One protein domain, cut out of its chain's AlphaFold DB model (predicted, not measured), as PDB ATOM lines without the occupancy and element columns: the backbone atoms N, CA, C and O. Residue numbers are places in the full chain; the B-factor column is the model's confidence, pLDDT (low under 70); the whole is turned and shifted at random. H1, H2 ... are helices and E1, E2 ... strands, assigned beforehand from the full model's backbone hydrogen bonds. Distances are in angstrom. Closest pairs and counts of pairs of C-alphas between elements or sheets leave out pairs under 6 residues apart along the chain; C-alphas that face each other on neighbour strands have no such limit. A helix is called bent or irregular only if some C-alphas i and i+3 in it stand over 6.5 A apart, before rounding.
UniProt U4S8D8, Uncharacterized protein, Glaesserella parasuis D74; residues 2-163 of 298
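Overview. This is residues 2 to 163 of the 298 residues of an uncharacterized protein of Glaesserella parasuis D74 (UniProt U4S8D8). One twisted, bent sheet of six strands makes a wall, and the helical hairpin H1 and H2 sits at its E1 side: H2 packs on the edge strand E1, while H1 only grazes the sheet with its residues 13 to 19 and its first residues reach away from it toward H4. Residues 102 to 111, in the long link from H3 to H4, stick out from the body, and so do residues 139 to 144, at the H5 end. The printed part has 162 residues with five named helices and six named strands, in the order H1 H2 E1 E2 E3 E4 H3 H4 E5 H5 E6; the mixed sheet runs E1 E2 E3 E4 E5 E6, with E4 and E5 its parallel pair. The class is mixed, helices and strands; the whole is compact, with a radius of gyration of the C-alphas of 16.9 A and spans of 49 by 38 by 30 A.

Along the chain. The helix H1, residues 2 to 19, begins at C-alpha 2 (-12.980, -9.441, 7.746) and is 25.0 A long. H2 is residues 26 to 34, 12.1 A. The strands E1, residues 41 to 44, E2, residues 55 to 65, 28.2 A, E3, residues 68 to 79, 29.7 A, and E4, residues 85 to 94, 25.5 A, follow. The short helices H3, residues 95 to 98, and H4, residues 115 to 119, come next. E5, residues 125 to 135, is 29.4 A long and begins at C-alpha 125 (3.974, 0.110, 4.387). H5 is residues 143 to 150, and E6, residues 153 to 160, 23.3 A, ends at C-alpha 160 (6.374, -5.299, 1.783).

Arrangement. E1 to E4 form a meander, each strand the antiparallel neighbour of the one before; N 42 and O 64 of E1 and E2 are 3.0 A apart, N 63 and O 71 of E2 and E3 2.8 A, and N 72 and O 92 of E3 and E4 3.0 A, each within hydrogen-bond range. E4, H3 and H4, and E5 form a strand-helix-strand unit, two parallel neighbour strands with helices between, with a right-handed crossover; N 88 and O 128 are 2.8 A apart. E5 and E6 are antiparallel, with N 127 and O 157 at 2.8 A. E2 bends by 64 degrees at residue 59 and E4 by 65 degrees at residue 89. H2 is on the sheet at a height of 8.0 A and only just over E1, on which 3 of its 9 C-alphas fall; it runs along the strands, at 16 degrees to E1 on the local plane, and the closest C-alphas are those of Ala 30 and Glu 44, 5.5 A apart. H1 and H2, a helical hairpin, touch through residues 12 to 19 of H1 alone, with the closest C-alphas, of Ala 12 and Ile 33, 5.9 A apart, opposite ways at a shallow tilt of 33 degrees, only just short of steep. H4 is not on the sheet and is close to H1 but not clearly touching it, the C-alphas of Arg 3 and Ile 118 being 6.7 A apart. H3 is on the sheet at a height of 4.9 A, its closest C-alphas to E3 being those of Cys 97 and Ile 70, 5.3 A apart. H5 only grazes the sheet with residues 146 to 150. In H1, H2, H4 and H5 every O i to N i+4 pair is within hydrogen-bond range; H3 is too short for such a pair.

Size, cuts and confidence. The two C-alphas farthest apart, of Leu 53 and Glu 140, are 48.6 A apart. The printed part has no cut. The one long link, H3 to H4, has 16 residues. The mean pLDDT of the printed part is 83.4; residues 2 to 24 and 103 to 112 are under 70.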
ATOM      1  N   LEU A   2     -14.309 -10.054   7.852       56.81
ATOM      2  CA  LEU A   2     -12.980  -9.441   7.746       56.81
ATOM      3  C   LEU A   2     -12.789  -8.619   6.457       56.81
ATOM      4  O   LEU A   2     -12.379  -7.466   6.525       56.81
ATOM      5  N   ARG A   3     -13.166  -9.169   5.291       63.16
ATOM      6  CA  ARG A   3     -13.062  -8.471   3.998       63.16
ATOM      7  C   ARG A   3     -13.857  -7.166   3.965       63.16
ATOM      8  O   ARG A   3     -13.354  -6.155   3.487       63.16
ATOM      9  N   ARG A   4     -15.094  -7.179   4.480       65.00
ATOM     10  CA  ARG A   4     -15.931  -5.971   4.567       65.00
ATOM     11  C   ARG A   4     -15.269  -4.938   5.475       65.00
ATOM     12  O   ARG A   4     -15.127  -3.800   5.052       65.00
ATOM     13  N   SER A   5     -14.790  -5.344   6.652       65.56
ATOM     14  CA  SER A   5     -14.065  -4.459   7.574       65.56
ATOM     15  C   SER A   5     -12.809  -3.850   6.945       65.56
ATOM     16  O   SER A   5     -12.601  -2.648   7.063       65.56
ATOM     17  N   LEU A   6     -12.009  -4.639   6.221       65.69
ATOM     18  CA  LEU A   6     -10.810  -4.157   5.526       65.69
ATOM     19  C   LEU A   6     -11.142  -3.167   4.405       65.69
ATOM     20  O   LEU A   6     -10.481  -2.141   4.294       65.69
ATOM     21  N   LEU A   7     -12.189  -3.426   3.616       66.94
ATOM     22  CA  LEU A   7     -12.651  -2.486   2.589       66.94
ATOM     23  C   LEU A   7     -13.118  -1.160   3.198       66.94
ATOM     24  O   LEU A   7     -12.817  -0.100   2.657       66.94
ATOM     25  N   ILE A   8     -13.816  -1.213   4.334       64.38
ATOM     26  CA  ILE A   8     -14.274  -0.021   5.057       64.38
ATOM     27  C   ILE A   8     -13.083   0.781   5.589       64.38
ATOM     28  O   ILE A   8     -13.026   1.993   5.393       64.38
ATOM     29  N   ILE A   9     -12.117   0.109   6.224       67.81
ATOM     30  CA  ILE A   9     -10.890   0.739   6.729       67.81
ATOM     31  C   ILE A   9     -10.092   1.350   5.570       67.81
ATOM     32  O   ILE A   9      -9.663   2.497   5.669       67.81
ATOM     33  N   GLY A  10      -9.952   0.631   4.453       69.00
ATOM     34  CA  GLY A  10      -9.280   1.118   3.250       69.00
ATOM     35  C   GLY A  10      -9.966   2.343   2.644       69.00
ATOM     36  O   GLY A  10      -9.294   3.318   2.317       69.00
ATOM     37  N   ALA A  11     -11.299   2.345   2.560       68.06
ATOM     38  CA  ALA A  11     -12.065   3.499   2.090       68.06
ATOM     39  C   ALA A  11     -11.919   4.707   3.030       68.06
ATOM     40  O   ALA A  11     -11.700   5.822   2.565       68.06
ATOM     41  N   ALA A  12     -11.975   4.493   4.349       68.25
ATOM     42  CA  ALA A  12     -11.761   5.550   5.333       68.25
ATOM     43  C   ALA A  12     -10.338   6.129   5.249       68.25
ATOM     44  O   ALA A  12     -10.177   7.346   5.240       68.25
ATOM     45  N   LEU A  13      -9.312   5.282   5.108       68.44
ATOM     46  CA  LEU A  13      -7.924   5.709   4.894       68.44
ATOM     47  C   LEU A  13      -7.752   6.478   3.582       68.44
ATOM     48  O   LEU A  13      -7.081   7.505   3.567       68.44
ATOM     49  N   ALA A  14      -8.392   6.039   2.496       68.19
ATOM     50  CA  ALA A  14      -8.378   6.761   1.228       68.19
ATOM     51  C   ALA A  14      -9.010   8.156   1.359       68.19
ATOM     52  O   ALA A  14      -8.464   9.130   0.842       68.19
ATOM     53  N   ILE A  15     -10.114   8.274   2.106       68.81
ATOM     54  CA  ILE A  15     -10.742   9.562   2.425       68.81
ATOM     55  C   ILE A  15      -9.826  10.414   3.315       68.81
ATOM     56  O   ILE A  15      -9.756  11.617   3.100       68.81
ATOM     57  N   LEU A  16      -9.090   9.830   4.266       65.19
ATOM     58  CA  LEU A  16      -8.105  10.559   5.079       65.19
ATOM     59  C   LEU A  16      -6.949  11.099   4.220       65.19
ATOM     60  O   LEU A  16      -6.572  12.261   4.365       65.19
ATOM     61  N   MET A  17      -6.432  10.294   3.286       63.97
ATOM     62  CA  MET A  17      -5.369  10.702   2.357       63.97
ATOM     63  C   MET A  17      -5.841  11.800   1.390       63.97
ATOM     64  O   MET A  17      -5.155  12.804   1.219       63.97
ATOM     65  N   ALA A  18      -7.040  11.668   0.811       61.47
ATOM     66  CA  ALA A  18      -7.633  12.703  -0.044       61.47
ATOM     67  C   ALA A  18      -8.072  13.954   0.754       61.47
ATOM     68  O   ALA A  18      -8.016  15.084   0.262       61.47
ATOM     69  N   GLY A  19      -8.483  13.758   2.006       57.59
ATOM     70  CA  GLY A  19      -8.901  14.785   2.959       57.59
ATOM     71  C   GLY A  19      -7.755  15.682   3.423       57.59
ATOM     72  O   GLY A  19      -7.963  16.878   3.630       57.59
ATOM     73  N   GLY A  20      -6.533  15.142   3.498       53.59
ATOM     74  CA  GLY A  20      -5.312  15.908   3.766       53.59
ATOM     75  C   GLY A  20      -5.065  17.042   2.762       53.59
ATOM     76  O   GLY A  20      -4.476  18.057   3.121       53.59
ATOM     77  N   ALA A  21      -5.591  16.935   1.537       52.03
ATOM     78  CA  ALA A  21      -5.522  18.002   0.539       52.03
ATOM     79  C   ALA A  21      -6.667  19.034   0.638       52.03
ATOM     80  O   ALA A  21      -6.585  20.086   0.005       52.03
ATOM     81  N   SER A  22      -7.741  18.758   1.391       56.16
ATOM     82  CA  SER A  22      -9.006  19.517   1.327       56.16
ATOM     83  C   SER A  22      -9.470  20.181   2.635       56.16
ATOM     84  O   SER A  22     -10.565  20.738   2.647       56.16
ATOM     85  N   LEU A  23      -8.650  20.219   3.701       61.97
ATOM     86  CA  LEU A  23      -8.947  20.947   4.959       61.97
ATOM     87  C   LEU A  23     -10.361  20.649   5.507       61.97
ATOM     88  O   LEU A  23     -11.108  21.553   5.890       61.97
ATOM     89  N   LEU A  24     -10.763  19.375   5.516       65.56
ATOM     90  CA  LEU A  24     -12.096  19.002   5.986       65.56
ATOM     91  C   LEU A  24     -12.229  19.252   7.491       65.56
ATOM     92  O   LEU A  24     -11.496  18.684   8.306       65.56
ATOM     93  N   SER A  25     -13.219  20.068   7.856       75.75
ATOM     94  CA  SER A  25     -13.617  20.251   9.255       75.75
ATOM     95  C   SER A  25     -14.099  18.932   9.871       75.75
ATOM     96  O   SER A  25     -14.529  18.013   9.168       75.75
ATOM     97  N   GLY A  26     -14.077  18.845  11.203       75.94
ATOM     98  CA  GLY A  26     -14.452  17.629  11.928       75.94
ATOM     99  C   GLY A  26     -15.820  17.051  11.558       75.94
ATOM    100  O   GLY A  26     -15.953  15.842  11.376       75.94
ATOM    101  N   SER A  27     -16.830  17.900  11.363       79.38
ATOM    102  CA  SER A  27     -18.174  17.460  10.971       79.38
ATOM    103  C   SER A  27     -18.248  16.978   9.520       79.38
ATOM    104  O   SER A  27     -18.948  16.003   9.239       79.38
ATOM    105  N   GLN A  28     -17.520  17.617   8.600       82.19
ATOM    106  CA  GLN A  28     -17.476  17.226   7.189       82.19
ATOM    107  C   GLN A  28     -16.778  15.878   7.011       82.19
ATOM    108  O   GLN A  28     -17.300  15.008   6.315       82.19
ATOM    109  N   LEU A  29     -15.643  15.684   7.685       81.38
ATOM    110  CA  LEU A  29     -14.903  14.429   7.650       81.38
ATOM    111  C   LEU A  29     -15.722  13.275   8.231       81.38
ATOM    112  O   LEU A  29     -15.877  12.242   7.578       81.38
ATOM    113  N   ALA A  30     -16.299  13.466   9.423       82.94
ATOM    114  CA  ALA A  30     -17.164  12.466  10.035       82.94
ATOM    115  C   ALA A  30     -18.342  12.120   9.116       82.94
ATOM    116  O   ALA A  30     -18.643  10.945   8.928       82.94
ATOM    117  N   SER A  31     -18.987  13.119   8.505       85.00
ATOM    118  CA  SER A  31     -20.104  12.891   7.578       85.00
ATOM    119  C   SER A  31     -19.679  12.061   6.365       85.00
ATOM    120  O   SER A  31     -20.363  11.101   6.025       85.00
ATOM    121  N   ALA A  32     -18.535  12.380   5.752       83.44
ATOM    122  CA  ALA A  32     -18.020  11.650   4.595       83.44
ATOM    123  C   ALA A  32     -17.708  10.182   4.922       83.44
ATOM    124  O   ALA A  32     -18.109   9.289   4.178       83.44
ATOM    125  N   ILE A  33     -17.046   9.917   6.053       83.06
ATOM    126  CA  ILE A  33     -16.727   8.545   6.470       83.06
ATOM    127  C   ILE A  33     -18.011   7.789   6.841       83.06
ATOM    128  O   ILE A  33     -18.203   6.653   6.414       83.06
ATOM    129  N   ASN A  34     -18.936   8.420   7.571       86.62
ATOM    130  CA  ASN A  34     -20.194   7.793   7.990       86.62
ATOM    131  C   ASN A  34     -21.095   7.363   6.817       86.62
ATOM    132  O   ASN A  34     -21.903   6.458   6.998       86.62
ATOM    133  N   LEU A  35     -20.949   7.947   5.620       84.38
ATOM    134  CA  LEU A  35     -21.690   7.518   4.422       84.38
ATOM    135  C   LEU A  35     -21.286   6.126   3.918       84.38
ATOM    136  O   LEU A  35     -22.093   5.459   3.273       84.38
ATOM    137  N   VAL A  36     -20.048   5.699   4.180       82.44
ATOM    138  CA  VAL A  36     -19.517   4.407   3.715       82.44
ATOM    139  C   VAL A  36     -19.443   3.357   4.825       82.44
ATOM    140  O   VAL A  36     -19.171   2.188   4.551       82.44
ATOM    141  N   LEU A  37     -19.692   3.753   6.078       81.25
ATOM    142  CA  LEU A  37     -19.745   2.826   7.202       81.25
ATOM    143  C   LEU A  37     -21.016   1.954   7.139       81.25
ATOM    144  O   LEU A  37     -22.082   2.432   6.747       81.25
ATOM    145  N   PRO A  38     -20.947   0.673   7.551       81.62
ATOM    146  CA  PRO A  38     -22.125  -0.181   7.631       81.62
ATOM    147  C   PRO A  38     -23.149   0.342   8.630       81.62
ATOM    148  O   PRO A  38     -22.819   1.043   9.586       81.62
ATOM    149  N   THR A  39     -24.395  -0.100   8.475       83.06
ATOM    150  CA  THR A  39     -25.464   0.208   9.424       83.06
ATOM    151  C   THR A  39     -25.053  -0.144  10.855       83.06
ATOM    152  O   THR A  39     -24.535  -1.229  11.127       83.06
ATOM    153  N   GLY A  40     -25.290   0.792  11.771       85.44
ATOM    154  CA  GLY A  40     -24.905   0.668  13.171       85.44
ATOM    155  C   GLY A  40     -23.480   1.128  13.469       85.44
ATOM    156  O   GLY A  40     -23.163   1.266  14.636       85.44
ATOM    157  N   TRP A  41     -22.629   1.418  12.488       88.69
ATOM    158  CA  TRP A  41     -21.317   2.014  12.746       88.69
ATOM    159  C   TRP A  41     -21.372   3.532  12.610       88.69
ATOM    160  O   TRP A  41     -22.057   4.062  11.737       88.69
ATOM    161  N   LYS A  42     -20.636   4.233  13.471       92.50
ATOM    162  CA  LYS A  42     -20.482   5.688  13.406       92.50
ATOM    163  C   LYS A  42     -19.070   6.078  13.820       92.50
ATOM    164  O   LYS A  42     -18.527   5.511  14.763       92.50
ATOM    165  N   ILE A  43     -18.497   7.073  13.159       91.69
ATOM    166  CA  ILE A  43     -17.275   7.747  13.581       91.69
ATOM    167  C   ILE A  43     -17.568   9.196  13.969       91.69
ATOM    168  O   ILE A  43     -18.387   9.883  13.350       91.69
ATOM    169  N   GLU A  44     -16.868   9.661  14.997       92.94
ATOM    170  CA  GLU A  44     -16.794  11.063  15.390       92.94
ATOM    171  C   GLU A  44     -15.344  11.531  15.307       92.94
ATOM    172  O   GLU A  44     -14.445  10.878  15.836       92.94
ATOM    173  N   THR A  45     -15.120  12.665  14.644       91.12
ATOM    174  CA  THR A  45     -13.803  13.286  14.451       91.12
ATOM    175  C   THR A  45     -13.884  14.751  14.887       91.12
ATOM    176  O   THR A  45     -14.049  15.620  14.031       91.12
ATOM    177  N   PRO A  46     -13.852  15.063  16.196       89.62
ATOM    178  CA  PRO A  46     -14.197  16.394  16.712       89.62
ATOM    179  C   PRO A  46     -13.348  17.525  16.118       89.62
ATOM    180  O   PRO A  46     -13.865  18.612  15.872       89.62
ATOM    181  N   TYR A  47     -12.072  17.253  15.829       87.88
ATOM    182  CA  TYR A  47     -11.114  18.255  15.351       87.88
ATOM    183  C   TYR A  47     -10.847  18.206  13.836       87.88
ATOM    184  O   TYR A  47     -10.220  19.115  13.306       87.88
ATOM    185  N   GLY A  48     -11.359  17.199  13.117       84.81
ATOM    186  CA  GLY A  48     -11.061  17.014  11.688       84.81
ATOM    187  C   GLY A  48      -9.620  16.578  11.425       84.81
ATOM    188  O   GLY A  48      -8.998  15.962  12.288       84.81
ATOM    189  N   ILE A  49      -9.114  16.849  10.219       84.62
ATOM    190  CA  ILE A  49      -7.727  16.543   9.831       84.62
ATOM    191  C   ILE A  49      -6.868  17.797   9.960       84.62
ATOM    192  O   ILE A  49      -7.222  18.856   9.445       84.62
ATOM    193  N   GLU A  50      -5.696  17.639  10.562       85.38
ATOM    194  CA  GLU A  50      -4.589  18.583  10.483       85.38
ATOM    195  C   GLU A  50      -3.688  18.190   9.301       85.38
ATOM    196  O   GLU A  50      -3.026  17.141   9.339       85.38
ATOM    197  N   PRO A  51      -3.682  18.973   8.208       72.44
ATOM    198  CA  PRO A  51      -2.879  18.642   7.049       72.44
ATOM    199  C   PRO A  51      -1.430  19.085   7.237       72.44
ATOM    200  O   PRO A  51      -1.138  20.206   7.653       72.44
ATOM    201  N   HIS A  52      -0.514  18.220   6.825       78.50
ATOM    202  CA  HIS A  52       0.864  18.572   6.526       78.50
ATOM    203  C   HIS A  52       1.197  18.107   5.105       78.50
ATOM    204  O   HIS A  52       0.507  17.272   4.526       78.50
ATOM    205  N   LEU A  53       2.274  18.645   4.534       75.62
ATOM    206  CA  LEU A  53       2.689  18.317   3.167       75.62
ATOM    207  C   LEU A  53       2.951  16.809   2.971       75.62
ATOM    208  O   LEU A  53       2.621  16.238   1.935       75.62
ATOM    209  N   GLU A  54       3.541  16.174   3.979       83.44
ATOM    210  CA  GLU A  54       4.076  14.806   3.898       83.44
ATOM    211  C   GLU A  54       3.224  13.788   4.672       83.44
ATOM    212  O   GLU A  54       3.447  12.578   4.586       83.44
ATOM    213  N   LYS A  55       2.254  14.283   5.454       84.62
ATOM    214  CA  LYS A  55       1.405  13.484   6.338       84.62
ATOM    215  C   LYS A  55       0.068  14.164   6.629       84.62
ATOM    216  O   LYS A  55      -0.022  15.386   6.671       84.62
ATOM    217  N   ALA A  56      -0.952  13.377   6.935       87.00
ATOM    218  CA  ALA A  56      -2.213  13.843   7.502       87.00
ATOM    219  C   ALA A  56      -2.323  13.348   8.940       87.00
ATOM    220  O   ALA A  56      -2.042  12.179   9.212       87.00
ATOM    221  N   ILE A  57      -2.740  14.224   9.852       89.06
ATOM    222  CA  ILE A  57      -2.960  13.867  11.252       89.06
ATOM    223  C   ILE A  57      -4.447  13.991  11.562       89.06
ATOM    224  O   ILE A  57      -5.068  15.014  11.296       89.06
ATOM    225  N   LEU A  58      -5.017  12.945  12.146       91.12
ATOM    226  CA  LEU A  58      -6.323  12.959  12.783       91.12
ATOM    227  C   LEU A  58      -6.089  13.007  14.304       91.12
ATOM    228  O   LEU A  58      -5.724  11.979  14.890       91.12
ATOM    229  N   PRO A  59      -6.252  14.180  14.952       92.12
ATOM    230  CA  PRO A  59      -5.858  14.373  16.349       92.12
ATOM    231  C   PRO A  59      -6.643  13.489  17.310       92.12
ATOM    232  O   PRO A  59      -6.081  12.961  18.265       92.12
ATOM    233  N   GLN A  60      -7.934  13.299  17.038       94.31
ATOM    234  CA  GLN A  60      -8.799  12.445  17.835       94.31
ATOM    235  C   GLN A  60      -9.932  11.884  16.983       94.31
ATOM    236  O   GLN A  60     -10.520  12.595  16.161       94.31
ATOM    237  N   PHE A  61     -10.281  10.627  17.233       94.00
ATOM    238  CA  PHE A  61     -11.521  10.049  16.740       94.00
ATOM    239  C   PHE A  61     -12.096   9.019  17.709       94.00
ATOM    240  O   PHE A  61     -11.382   8.422  18.515       94.00
ATOM    241  N   THR A  62     -13.407   8.810  17.623       94.88
ATOM    242  CA  THR A  62     -14.093   7.719  18.323       94.88
ATOM    243  C   THR A  62     -14.942   6.931  17.339       94.88
ATOM    244  O   THR A  62     -15.703   7.515  16.567       94.88
ATOM    245  N   ILE A  63     -14.797   5.607  17.359       93.25
ATOM    246  CA  ILE A  63     -15.617   4.668  16.592       93.25
ATOM    247  C   ILE A  63     -16.662   4.068  17.524       93.25
ATOM    248  O   ILE A  63     -16.340   3.510  18.575       93.25
ATOM    249  N   TYR A  64     -17.909   4.140  17.086       93.12
ATOM    250  CA  TYR A  64     -19.065   3.589  17.760       93.12
ATOM    251  C   TYR A  64     -19.639   2.419  16.974       93.12
ATOM    252  O   TYR A  64     -19.692   2.443  15.740       93.12
ATOM    253  N   TYR A  65     -20.152   1.442  17.713       90.88
ATOM    254  CA  TYR A  65     -21.133   0.494  17.210       90.88
ATOM    255  C   TYR A  65     -22.419   0.672  18.001       90.88
ATOM    256  O   TYR A  65     -22.430   0.643  19.233       90.88
ATOM    257  N   GLN A  66     -23.502   0.895  17.273       88.38
ATOM    258  CA  GLN A  66     -24.775   1.386  17.762       88.38
ATOM    259  C   GLN A  66     -24.550   2.672  18.573       88.38
ATOM    260  O   GLN A  66     -24.219   3.706  18.001       88.38
ATOM    261  N   HIS A  67     -24.674   2.600  19.896       89.56
ATOM    262  CA  HIS A  67     -24.467   3.727  20.808       89.56
ATOM    263  C   HIS A  67     -23.257   3.526  21.734       89.56
ATOM    264  O   HIS A  67     -23.079   4.286  22.682       89.56
ATOM    265  N   CYS A  68     -22.430   2.504  21.488       93.06
ATOM    266  CA  CYS A  68     -21.310   2.142  22.352       93.06
ATOM    267  C   CYS A  68     -19.976   2.609  21.745       93.06
ATOM    268  O   CYS A  68     -19.679   2.212  20.613       93.06
ATOM    269  N   PRO A  69     -19.172   3.433  22.446       94.19
ATOM    270  CA  PRO A  69     -17.858   3.875  21.976       94.19
ATOM    271  C   PRO A  69     -16.841   2.735  22.096       94.19
ATOM    272  O   PRO A  69     -16.245   2.532  23.152       94.19
ATOM    273  N   ILE A  70     -16.637   1.979  21.017       94.25
ATOM    274  CA  ILE A  70     -15.750   0.809  21.040       94.25
ATOM    275  C   ILE A  70     -14.292   1.231  21.082       94.25
ATOM    276  O   ILE A  70     -13.517   0.646  21.826       94.25
ATOM    277  N   ILE A  71     -13.907   2.203  20.253       95.50
ATOM    278  CA  ILE A  71     -12.516   2.639  20.124       95.50
ATOM    279  C   ILE A  71     -12.481   4.148  20.272       95.50
ATOM    280  O   ILE A  71     -13.128   4.851  19.501       95.50
ATOM    281  N   SER A  72     -11.681   4.635  21.211       96.44
ATOM    282  CA  SER A  72     -11.270   6.037  21.278       96.44
ATOM    283  C   SER A  72      -9.780   6.108  20.998       96.44
ATOM    284  O   SER A  72      -9.009   5.355  21.587       96.44
ATOM    285  N   ALA A  73      -9.378   6.979  20.084       96.31
ATOM    286  CA  ALA A  73      -8.026   6.999  19.557       96.31
ATOM    287  C   ALA A  73      -7.526   8.428  19.358       96.31
ATOM    288  O   ALA A  73      -8.297   9.335  19.035       96.31
ATOM    289  N   GLU A  74      -6.223   8.604  19.548       94.12
ATOM    290  CA  GLU A  74      -5.547   9.895  19.534       94.12
ATOM    291  C   GLU A  74      -4.320   9.869  18.626       94.12
ATOM    292  O   GLU A  74      -3.522   8.925  18.629       94.12
ATOM    293  N   SER A  75      -4.153  10.966  17.886       93.62
ATOM    294  CA  SER A  75      -3.029  11.238  16.990       93.62
ATOM    295  C   SER A  75      -2.757  10.093  16.012       93.62
ATOM    296  O   SER A  75      -1.692   9.470  16.042       93.62
ATOM    297  N   LEU A  76      -3.723   9.819  15.134       93.44
ATOM    298  CA  LEU A  76      -3.505   8.962  13.971       93.44
ATOM    299  C   LEU A  76      -2.803   9.773  12.882       93.44
ATOM    300  O   LEU A  76      -3.370  10.719  12.350       93.44
ATOM    301  N   SER A  77      -1.581   9.394  12.539       91.94
ATOM    302  CA  SER A  77      -0.796   9.972  11.454       91.94
ATOM    303  C   SER A  77      -0.761   9.005  10.280       91.94
ATOM    304  O   SER A  77      -0.393   7.846  10.457       91.94
ATOM    305  N   VAL A  78      -1.074   9.491   9.085       90.00
ATOM    306  CA  VAL A  78      -0.863   8.780   7.819       90.00
ATOM    307  C   VAL A  78       0.205   9.542   7.048       90.00
ATOM    308  O   VAL A  78      -0.025  10.684   6.664       90.00
ATOM    309  N   GLN A  79       1.376   8.941   6.871       87.75
ATOM    310  CA  GLN A  79       2.504   9.498   6.128       87.75
ATOM    311  C   GLN A  79       2.631   8.781   4.781       87.75
ATOM    312  O   GLN A  79       2.520   7.557   4.717       87.75
ATOM    313  N   TRP A  80       2.856   9.546   3.711       84.00
ATOM    314  CA  TRP A  80       2.942   9.025   2.337       84.00
ATOM    315  C   TRP A  80       4.241   9.387   1.610       84.00
ATOM    316  O   TRP A  80       4.502   8.821   0.549       84.00
ATOM    317  N   LEU A  81       5.042  10.316   2.142       76.62
ATOM    318  CA  LEU A  81       6.359  10.650   1.594       76.62
ATOM    319  C   LEU A  81       7.449   9.775   2.244       76.62
ATOM    320  O   LEU A  81       7.375   9.489   3.442       76.62
ATOM    321  N   ASP A  82       8.439   9.369   1.444       78.62
ATOM    322  CA  ASP A  82       9.565   8.463   1.749       78.62
ATOM    323  C   ASP A  82       9.182   7.017   2.093       78.62
ATOM    324  O   ASP A  82       9.642   6.081   1.441       78.62
ATOM    325  N   GLU A  83       8.309   6.825   3.079       81.81
ATOM    326  CA  GLU A  83       7.835   5.516   3.516       81.81
ATOM    327  C   GLU A  83       6.362   5.603   3.922       81.81
ATOM    328  O   GLU A  83       5.979   6.376   4.807       81.81
ATOM    329  N   GLN A  84       5.519   4.796   3.270       88.06
ATOM    330  CA  GLN A  84       4.097   4.729   3.592       88.06
ATOM    331  C   GLN A  84       3.935   4.163   5.001       88.06
ATOM    332  O   GLN A  84       4.325   3.027   5.285       88.06
ATOM    333  N   SER A  85       3.389   4.967   5.911       92.38
ATOM    334  CA  SER A  85       3.191   4.531   7.286       92.38
ATOM    335  C   SER A  85       1.936   5.102   7.928       92.38
ATOM    336  O   SER A  85       1.536   6.243   7.698       92.38
ATOM    337  N   ILE A  86       1.308   4.281   8.761       92.19
ATOM    338  CA  ILE A  86       0.158   4.635   9.583       92.19
ATOM    339  C   ILE A  86       0.588   4.472  11.033       92.19
ATOM    340  O   ILE A  86       0.897   3.370  11.480       92.19
ATOM    341  N   ARG A  87       0.602   5.562  11.793       94.62
ATOM    342  CA  ARG A  87       0.996   5.554  13.200       94.62
ATOM    343  C   ARG A  87      -0.138   6.064  14.060       94.62
ATOM    344  O   ARG A  87      -0.610   7.175  13.857       94.62
ATOM    345  N   LEU A  88      -0.520   5.289  15.059       96.06
ATOM    346  CA  LEU A  88      -1.480   5.660  16.080       96.06
ATOM    347  C   LEU A  88      -0.765   5.747  17.428       96.06
ATOM    348  O   LEU A  88      -0.182   4.765  17.892       96.06
ATOM    349  N   ASN A  89      -0.778   6.923  18.057       96.69
ATOM    350  CA  ASN A  89      -0.068   7.103  19.326       96.69
ATOM    351  C   ASN A  89      -0.780   6.388  20.477       96.69
ATOM    352  O   ASN A  89      -0.131   5.688  21.253       96.69
ATOM    353  N   GLN A  90      -2.096   6.555  20.582       97.12
ATOM    354  CA  GLN A  90      -2.867   5.952  21.659       97.12
ATOM    355  C   GLN A  90      -4.244   5.519  21.173       97.12
ATOM    356  O   GLN A  90      -4.915   6.233  20.430       97.12
ATOM    357  N   ALA A  91      -4.674   4.350  21.623       97.38
ATOM    358  CA  ALA A  91      -6.010   3.829  21.430       97.38
ATOM    359  C   ALA A  91      -6.497   3.166  22.713       97.38
ATOM    360  O   ALA A  91      -5.735   2.519  23.426       97.38
ATOM    361  N   THR A  92      -7.782   3.314  23.002       97.44
ATOM    362  CA  THR A  92      -8.465   2.612  24.085       97.44
ATOM    363  C   THR A  92      -9.640   1.849  23.507       97.44
ATOM    364  O   THR A  92     -10.495   2.449  22.854       97.44
ATOM    365  N   VAL A  93      -9.689   0.544  23.765       96.00
ATOM    366  CA  VAL A  93     -10.792  -0.335  23.377       96.00
ATOM    367  C   VAL A  93     -11.684  -0.595  24.583       96.00
ATOM    368  O   VAL A  93     -11.211  -0.974  25.656       96.00
ATOM    369  N   ASP A  94     -12.985  -0.395  24.414       95.62
ATOM    370  CA  ASP A  94     -13.991  -0.723  25.415       95.62
ATOM    371  C   ASP A  94     -14.416  -2.190  25.283       95.62
ATOM    372  O   ASP A  94     -15.146  -2.563  24.359       95.62
ATOM    373  N   TYR A  95     -13.952  -3.030  26.210       93.06
ATOM    374  CA  TYR A  95     -14.229  -4.466  26.189       93.06
ATOM    375  C   TYR A  95     -15.733  -4.758  26.296       93.06
ATOM    376  O   TYR A  95     -16.251  -5.635  25.599       93.06
ATOM    377  N   ALA A  96     -16.460  -3.990  27.115       92.25
ATOM    378  CA  ALA A  96     -17.901  -4.148  27.264       92.25
ATOM    379  C   ALA A  96     -18.627  -3.850  25.942       92.25
ATOM    380  O   ALA A  96     -19.543  -4.585  25.572       92.25
ATOM    381  N   CYS A  97     -18.172  -2.856  25.175       93.19
ATOM    382  CA  CYS A  97     -18.736  -2.577  23.853       93.19
ATOM    383  C   CYS A  97     -18.469  -3.694  22.836       93.19
ATOM    384  O   CYS A  97     -19.358  -4.017  22.049       93.19
ATOM    385  N   VAL A  98     -17.282  -4.312  22.852       86.62
ATOM    386  CA  VAL A  98     -16.952  -5.428  21.940       86.62
ATOM    387  C   VAL A  98     -17.902  -6.613  22.147       86.62
ATOM    388  O   VAL A  98     -18.274  -7.284  21.185       86.62
ATOM    389  N   SER A  99     -18.365  -6.839  23.380       83.00
ATOM    390  CA  SER A  99     -19.319  -7.912  23.696       83.00
ATOM    391  C   SER A  99     -20.704  -7.744  23.048       83.00
ATOM    392  O   SER A  99     -21.455  -8.716  22.953       83.00
ATOM    393  N   LEU A 100     -21.033  -6.538  22.563       85.38
ATOM    394  CA  LEU A 100     -22.290  -6.235  21.870       85.38
ATOM    395  C   LEU A 100     -22.276  -6.645  20.394       85.38
ATOM    396  O   LEU A 100     -23.316  -6.576  19.733       85.38
ATOM    397  N   PHE A 101     -21.121  -7.043  19.852       82.19
ATOM    398  CA  PHE A 101     -21.064  -7.509  18.475       82.19
ATOM    399  C   PHE A 101     -21.929  -8.758  18.280       82.19
ATOM    400  O   PHE A 101     -21.978  -9.631  19.152       82.19
ATOM    401  N   PRO A 102     -22.615  -8.869  17.128       78.25
ATOM    402  CA  PRO A 102     -23.424 -10.036  16.837       78.25
ATOM    403  C   PRO A 102     -22.542 -11.284  16.898       78.25
ATOM    404  O   PRO A 102     -21.505 -11.362  16.235       78.25
ATOM    405  N   LYS A 103     -22.966 -12.262  17.705       67.38
ATOM    406  CA  LYS A 103     -22.348 -13.589  17.780       67.38
ATOM    407  C   LYS A 103     -22.606 -14.298  16.450       67.38
ATOM    408  O   LYS A 103     -23.635 -14.941  16.307       67.38
ATOM    409  N   SER A 104     -21.718 -14.047  15.485       58.28
ATOM    410  CA  SER A 104     -21.638 -14.632  14.141       58.28
ATOM    411  C   SER A 104     -22.964 -14.762  13.369       58.28
ATOM    412  O   SER A 104     -23.796 -15.635  13.614       58.28
ATOM    413  N   GLU A 105     -23.110 -13.979  12.295       53.34
ATOM    414  CA  GLU A 105     -23.926 -14.434  11.163       53.34
ATOM    415  C   GLU A 105     -23.350 -15.778  10.694       53.34
ATOM    416  O   GLU A 105     -22.131 -15.900  10.576       53.34
ATOM    417  N   LYS A 106     -24.203 -16.796  10.510       46.00
ATOM    418  CA  LYS A 106     -23.810 -18.168  10.146       46.00
ATOM    419  C   LYS A 106     -22.683 -18.144   9.106       46.00
ATOM    420  O   LYS A 106     -22.925 -17.768   7.962       46.00
ATOM    421  N   SER A 107     -21.476 -18.539   9.520       45.19
ATOM    422  CA  SER A 107     -20.291 -18.653   8.666       45.19
ATOM    423  C   SER A 107     -20.530 -19.691   7.575       45.19
ATOM    424  O   SER A 107     -20.170 -20.855   7.715       45.19
ATOM    425  N   GLN A 108     -21.141 -19.280   6.472       47.25
ATOM    426  CA  GLN A 108     -20.758 -19.825   5.185       47.25
ATOM    427  C   GLN A 108     -19.468 -19.103   4.830       47.25
ATOM    428  O   GLN A 108     -19.483 -17.902   4.560       47.25
ATOM    429  N   THR A 109     -18.347 -19.809   4.950       52.06
ATOM    430  CA  THR A 109     -17.056 -19.375   4.421       52.06
ATOM    431  C   THR A 109     -17.293 -18.982   2.971       52.06
ATOM    432  O   THR A 109     -17.611 -19.835   2.144       52.06
ATOM    433  N   ASP A 110     -17.242 -17.683   2.681       58.28
ATOM    434  CA  ASP A 110     -17.323 -17.206   1.311       58.28
ATOM    435  C   ASP A 110     -16.089 -17.778   0.598       58.28
ATOM    436  O   ASP A 110     -14.968 -17.472   1.017       58.28
ATOM    437  N   PRO A 111     -16.251 -18.626  -0.434       57.06
ATOM    438  CA  PRO A 111     -15.131 -19.258  -1.131       57.06
ATOM    439  C   PRO A 111     -14.178 -18.240  -1.786       57.06
ATOM    440  O   PRO A 111     -13.133 -18.617  -2.303       57.06
ATOM    441  N   THR A 112     -14.514 -16.946  -1.766       61.81
ATOM    442  CA  THR A 112     -13.644 -15.855  -2.215       61.81
ATOM    443  C   THR A 112     -12.762 -15.236  -1.116       61.81
ATOM    444  O   THR A 112     -11.892 -14.423  -1.438       61.81
ATOM    445  N   GLU A 113     -12.925 -15.591   0.167       70.12
ATOM    446  CA  GLU A 113     -12.056 -15.140   1.273       70.12
ATOM    447  C   GLU A 113     -10.750 -15.970   1.334       70.12
ATOM    448  O   GLU A 113     -10.500 -16.716   2.279       70.12
ATOM    449  N   THR A 114      -9.892 -15.828   0.314       82.00
ATOM    450  CA  THR A 114      -8.531 -16.403   0.321       82.00
ATOM    451  C   THR A 114      -7.525 -15.465   0.991       82.00
ATOM    452  O   THR A 114      -7.690 -14.240   0.974       82.00
ATOM    453  N   ILE A 115      -6.427 -16.014   1.522       82.69
ATOM    454  CA  ILE A 115      -5.311 -15.230   2.077       82.69
ATOM    455  C   ILE A 115      -4.779 -14.244   1.032       82.69
ATOM    456  O   ILE A 115      -4.549 -13.077   1.344       82.69
ATOM    457  N   LYS A 116      -4.649 -14.673  -0.227       83.06
ATOM    458  CA  LYS A 116      -4.190 -13.812  -1.324       83.06
ATOM    459  C   LYS A 116      -5.115 -12.610  -1.528       83.06
ATOM    460  O   LYS A 116      -4.634 -11.495  -1.703       83.06
ATOM    461  N   THR A 117      -6.431 -12.821  -1.474       81.12
ATOM    462  CA  THR A 117      -7.418 -11.740  -1.586       81.12
ATOM    463  C   THR A 117      -7.347 -10.784  -0.398       81.12
ATOM    464  O   THR A 117      -7.484  -9.582  -0.593       81.12
ATOM    465  N   ILE A 118      -7.107 -11.287   0.816       80.19
ATOM    466  CA  ILE A 118      -6.947 -10.453   2.017       80.19
ATOM    467  C   ILE A 118      -5.674  -9.603   1.917       80.19
ATOM    468  O   ILE A 118      -5.738  -8.394   2.125       80.19
ATOM    469  N   LEU A 119      -4.543 -10.207   1.544       82.12
ATOM    470  CA  LEU A 119      -3.268  -9.498   1.404       82.12
ATOM    471  C   LEU A 119      -3.289  -8.462   0.280       82.12
ATOM    472  O   LEU A 119      -2.696  -7.403   0.429       82.12
ATOM    473  N   ALA A 120      -4.014  -8.717  -0.813       80.69
ATOM    474  CA  ALA A 120      -4.169  -7.755  -1.906       80.69
ATOM    475  C   ALA A 120      -4.914  -6.466  -1.502       80.69
ATOM    476  O   ALA A 120      -4.867  -5.483  -2.236       80.69
ATOM    477  N   LEU A 121      -5.618  -6.466  -0.364       77.62
ATOM    478  CA  LEU A 121      -6.291  -5.281   0.177       77.62
ATOM    479  C   LEU A 121      -5.395  -4.465   1.114       77.62
ATOM    480  O   LEU A 121      -5.777  -3.358   1.492       77.62
ATOM    481  N   LEU A 122      -4.245  -5.006   1.519       78.50
ATOM    482  CA  LEU A 122      -3.317  -4.317   2.402       78.50
ATOM    483  C   LEU A 122      -2.365  -3.457   1.558       78.50
ATOM    484  O   LEU A 122      -1.694  -3.992   0.674       78.50
ATOM    485  N   PRO A 123      -2.294  -2.137   1.799       78.69
ATOM    486  CA  PRO A 123      -1.264  -1.315   1.181       78.69
ATOM    487  C   PRO A 123       0.117  -1.736   1.696       78.69
ATOM    488  O   PRO A 123       0.247  -2.194   2.835       78.69
ATOM    489  N   GLU A 124       1.147  -1.569   0.865       88.69
ATOM    490  CA  GLU A 124       2.521  -1.693   1.352       88.69
ATOM    491  C   GLU A 124       2.831  -0.566   2.340       88.69
ATOM    492  O   GLU A 124       2.353   0.558   2.189       88.69
ATOM    493  N   GLY A 125       3.626  -0.865   3.363       92.31
ATOM    494  CA  GLY A 125       3.974   0.110   4.387       92.31
ATOM    495  C   GLY A 125       4.017  -0.461   5.796       92.31
ATOM    496  O   GLY A 125       3.885  -1.668   6.019       92.31
ATOM    497  N   ASN A 126       4.182   0.445   6.757       94.44
ATOM    498  CA  ASN A 126       4.231   0.124   8.180       94.44
ATOM    499  C   ASN A 126       2.988   0.636   8.903       94.44
ATOM    500  O   ASN A 126       2.550   1.764   8.697       94.44
ATOM    501  N   ILE A 127       2.460  -0.161   9.820       94.31
ATOM    502  CA  ILE A 127       1.403   0.240  10.741       94.31
ATOM    503  C   ILE A 127       1.947   0.102  12.158       94.31
ATOM    504  O   ILE A 127       2.460  -0.949  12.523       94.31
ATOM    505  N   GLU A 128       1.826   1.143  12.970       96.81
ATOM    506  CA  GLU A 128       2.277   1.149  14.361       96.81
ATOM    507  C   GLU A 128       1.168   1.689  15.264       96.81
ATOM    508  O   GLU A 128       0.670   2.793  15.055       96.81
ATOM    509  N   ILE A 129       0.809   0.938  16.299       97.62
ATOM    510  CA  ILE A 129       0.000   1.400  17.424       97.62
ATOM    511  C   ILE A 129       0.923   1.410  18.638       97.62
ATOM    512  O   ILE A 129       1.295   0.354  19.144       97.62
ATOM    513  N   LYS A 130       1.315   2.597  19.104       97.56
ATOM    514  CA  LYS A 130       2.289   2.718  20.201       97.56
ATOM    515  C   LYS A 130       1.720   2.293  21.551       97.56
ATOM    516  O   LYS A 130       2.455   1.785  22.389       97.56
ATOM    517  N   SER A 131       0.430   2.532  21.767       97.69
ATOM    518  CA  SER A 131      -0.252   2.212  23.018       97.69
ATOM    519  C   SER A 131      -1.713   1.866  22.752       97.69
ATOM    520  O   SER A 131      -2.506   2.731  22.388       97.69
ATOM    521  N   LEU A 132      -2.073   0.597  22.923       97.75
ATOM    522  CA  LEU A 132      -3.449   0.108  22.888       97.75
ATOM    523  C   LEU A 132      -3.843  -0.373  24.286       97.75
ATOM    524  O   LEU A 132      -3.341  -1.392  24.752       97.75
ATOM    525  N   ALA A 133      -4.746   0.342  24.947       97.25
ATOM    526  CA  ALA A 133      -5.267  -0.013  26.262       97.25
ATOM    527  C   ALA A 133      -6.670  -0.629  26.165       97.25
ATOM    528  O   ALA A 133      -7.442  -0.313  25.259       97.25
ATOM    529  N   TRP A 134      -7.024  -1.456  27.146       95.56
ATOM    530  CA  TRP A 134      -8.373  -1.993  27.306       95.56
ATOM    531  C   TRP A 134      -9.032  -1.380  28.540       95.56
ATOM    532  O   TRP A 134      -8.412  -1.278  29.598       95.56
ATOM    533  N   LYS A 135     -10.303  -0.990  28.425       95.12
ATOM    534  CA  LYS A 135     -11.125  -0.539  29.559       95.12
ATOM    535  C   LYS A 135     -12.374  -1.401  29.707       95.12
ATOM    536  O   LYS A 135     -12.754  -2.116  28.780       95.12
ATOM    537  N   ASN A 136     -13.019  -1.292  30.869       94.38
ATOM    538  CA  ASN A 136     -14.241  -2.026  31.208       94.38
ATOM    539  C   ASN A 136     -14.077  -3.553  31.090       94.38
ATOM    540  O   ASN A 136     -14.953  -4.248  30.579       94.38
ATOM    541  N   LEU A 137     -12.932  -4.066  31.556       93.81
ATOM    542  CA  LEU A 137     -12.687  -5.504  31.656       93.81
ATOM    543  C   LEU A 137     -13.666  -6.136  32.669       93.81
ATOM    544  O   LEU A 137     -13.904  -5.536  33.721       93.81
ATOM    545  N   PRO A 138     -14.214  -7.331  32.389       92.19
ATOM    546  CA  PRO A 138     -15.138  -8.009  33.288       92.19
ATOM    547  C   PRO A 138     -14.466  -8.388  34.610       92.19
ATOM    548  O   PRO A 138     -13.278  -8.718  34.659       92.19
ATOM    549  N   ASN A 139     -15.239  -8.366  35.696       90.31
ATOM    550  CA  ASN A 139     -14.725  -8.668  37.033       90.31
ATOM    551  C   ASN A 139     -14.380 -10.151  37.192       90.31
ATOM    552  O   ASN A 139     -13.440 -10.484  37.903       90.31
ATOM    553  N   GLU A 140     -15.113 -11.013  36.496       93.44
ATOM    554  CA  GLU A 140     -14.946 -12.462  36.432       93.44
ATOM    555  C   GLU A 140     -13.790 -12.922  35.523       93.44
ATOM    556  O   GLU A 140     -13.556 -14.122  35.382       93.44
ATOM    557  N   MET A 141     -13.061 -11.994  34.889       92.62
ATOM    558  CA  MET A 141     -11.894 -12.327  34.074       92.62
ATOM    559  C   MET A 141     -10.801 -12.976  34.925       92.62
ATOM    560  O   MET A 141     -10.447 -12.468  35.985       92.62
ATOM    561  N   HIS A 142     -10.205 -14.056  34.415       92.69
ATOM    562  CA  HIS A 142      -9.071 -14.707  35.063       92.69
ATOM    563  C   HIS A 142      -7.943 -13.701  35.352       92.69
ATOM    564  O   HIS A 142      -7.499 -12.996  34.443       92.69
ATOM    565  N   GLU A 143      -7.436 -13.675  36.588       89.44
ATOM    566  CA  GLU A 143      -6.508 -12.639  37.074       89.44
ATOM    567  C   GLU A 143      -5.256 -12.477  36.198       89.44
ATOM    568  O   GLU A 143      -4.839 -11.359  35.913       89.44
ATOM    569  N   ARG A 144      -4.700 -13.577  35.667       87.69
ATOM    570  CA  ARG A 144      -3.561 -13.507  34.724       87.69
ATOM    571  C   ARG A 144      -3.891 -12.752  33.435       87.69
ATOM    572  O   ARG A 144      -3.091 -11.944  32.976       87.69
ATOM    573  N   LEU A 145      -5.065 -13.006  32.856       89.62
ATOM    574  CA  LEU A 145      -5.499 -12.338  31.628       89.62
ATOM    575  C   LEU A 145      -5.848 -10.876  31.909       89.62
ATOM    576  O   LEU A 145      -5.507  -9.995  31.125       89.62
ATOM    577  N   LYS A 146      -6.484 -10.621  33.054       90.81
ATOM    578  CA  LYS A 146      -6.802  -9.274  33.517       90.81
ATOM    579  C   LYS A 146      -5.534  -8.442  33.701       90.81
ATOM    580  O   LYS A 146      -5.459  -7.351  33.147       90.81
ATOM    581  N   GLY A 147      -4.523  -8.980  34.388       88.94
ATOM    582  CA  GLY A 147      -3.226  -8.326  34.574       88.94
ATOM    583  C   GLY A 147      -2.516  -8.016  33.254       88.94
ATOM    584  O   GLY A 147      -1.982  -6.919  33.090       88.94
ATOM    585  N   LEU A 148      -2.586  -8.937  32.285       90.81
ATOM    586  CA  LEU A 148      -2.050  -8.718  30.942       90.81
ATOM    587  C   LEU A 148      -2.774  -7.565  30.227       90.81
ATOM    588  O   LEU A 148      -2.133  -6.610  29.794       90.81
ATOM    589  N   LEU A 149      -4.109  -7.623  30.152       91.94
ATOM    590  CA  LEU A 149      -4.936  -6.653  29.423       91.94
ATOM    591  C   LEU A 149      -5.008  -5.267  30.079       91.94
ATOM    592  O   LEU A 149      -5.327  -4.291  29.401       91.94
ATOM    593  N   GLN A 150      -4.700  -5.162  31.373       91.50
ATOM    594  CA  GLN A 150      -4.577  -3.884  32.079       91.50
ATOM    595  C   GLN A 150      -3.375  -3.057  31.611       91.50
ATOM    596  O   GLN A 150      -3.391  -1.832  31.731       91.50
ATOM    597  N   SER A 151      -2.341  -3.707  31.077       93.81
ATOM    598  CA  SER A 151      -1.186  -3.017  30.514       93.81
ATOM    599  C   SER A 151      -1.424  -2.720  29.033       93.81
ATOM    600  O   SER A 151      -1.877  -3.611  28.306       93.81
ATOM    601  N   PRO A 152      -1.096  -1.510  28.547       96.75
ATOM    602  CA  PRO A 152      -1.183  -1.217  27.126       96.75
ATOM    603  C   PRO A 152      -0.271  -2.124  26.297       96.75
ATOM    604  O   PRO A 152       0.828  -2.480  26.733       96.75
ATOM    605  N   SER A 153      -0.711  -2.463  25.088       97.38
ATOM    606  CA  SER A 153       0.099  -3.179  24.104       97.38
ATOM    607  C   SER A 153       0.634  -2.237  23.027       97.38
ATOM    608  O   SER A 153      -0.109  -1.412  22.493       97.38
ATOM    609  N   GLU A 154       1.896  -2.413  22.664       98.31
ATOM    610  CA  GLU A 154       2.494  -1.885  21.441       98.31
ATOM    611  C   GLU A 154       2.278  -2.905  20.319       98.31
ATOM    612  O   GLU A 154       2.497  -4.101  20.520       98.31
ATOM    613  N   ILE A 155       1.845  -2.449  19.146       97.94
ATOM    614  CA  ILE A 155       1.578  -3.304  17.990       97.94
ATOM    615  C   ILE A 155       2.254  -2.707  16.762       97.94
ATOM    616  O   ILE A 155       2.089  -1.521  16.481       97.94
ATOM    617  N   LYS A 156       2.980  -3.523  15.999       97.75
ATOM    618  CA  LYS A 156       3.548  -3.138  14.704       97.75
ATOM    619  C   LYS A 156       3.185  -4.167  13.649       97.75
ATOM    620  O   LYS A 156       3.230  -5.364  13.912       97.75
ATOM    621  N   PHE A 157       2.878  -3.700  12.452       95.44
ATOM    622  CA  PHE A 157       2.748  -4.518  11.258       95.44
ATOM    623  C   PHE A 157       3.572  -3.894  10.140       95.44
ATOM    624  O   PHE A 157       3.629  -2.672  10.036       95.44
ATOM    625  N   ALA A 158       4.167  -4.712   9.286       95.44
ATOM    626  CA  ALA A 158       4.767  -4.234   8.049       95.44
ATOM    627  C   ALA A 158       4.396  -5.170   6.906       95.44
ATOM    628  O   ALA A 158       4.434  -6.391   7.065       95.44
ATOM    629  N   PHE A 159       4.036  -4.604   5.760       93.81
ATOM    630  CA  PHE A 159       3.746  -5.368   4.557       93.81
ATOM    631  C   PHE A 159       4.579  -4.832   3.400       93.81
ATOM    632  O   PHE A 159       4.395  -3.698   2.974       93.81
ATOM    633  N   PHE A 160       5.504  -5.649   2.905       91.81
ATOM    634  CA  PHE A 160       6.374  -5.299   1.783       91.81
ATOM    635  C   PHE A 160       6.668  -6.542   0.960       91.81
ATOM    636  O   PHE A 160       7.000  -7.585   1.525       91.81
ATOM    637  N   GLN A 161       6.580  -6.450  -0.370       88.81
ATOM    638  CA  GLN A 161       6.976  -7.538  -1.271       88.81
ATOM    639  C   GLN A 161       6.291  -8.876  -0.933       88.81
ATOM    640  O   GLN A 161       6.918  -9.933  -0.938       88.81
ATOM    641  N   GLN A 162       4.991  -8.832  -0.612       86.44
ATOM    642  CA  GLN A 162       4.178  -9.997  -0.217       86.44
ATOM    643  C   GLN A 162       4.612 -10.685   1.092       86.44
ATOM    644  O   GLN A 162       4.163 -11.793   1.388       86.44
ATOM    645  N   LYS A 163       5.449 -10.025   1.897       93.38
ATOM    646  CA  LYS A 163       5.820 -10.451   3.243       93.38
ATOM    647  C   LYS A 163       5.105  -9.579   4.266       93.38
ATOM    648  O   LYS A 163       5.286  -8.364   4.271       93.38
TER     649      LYS A 163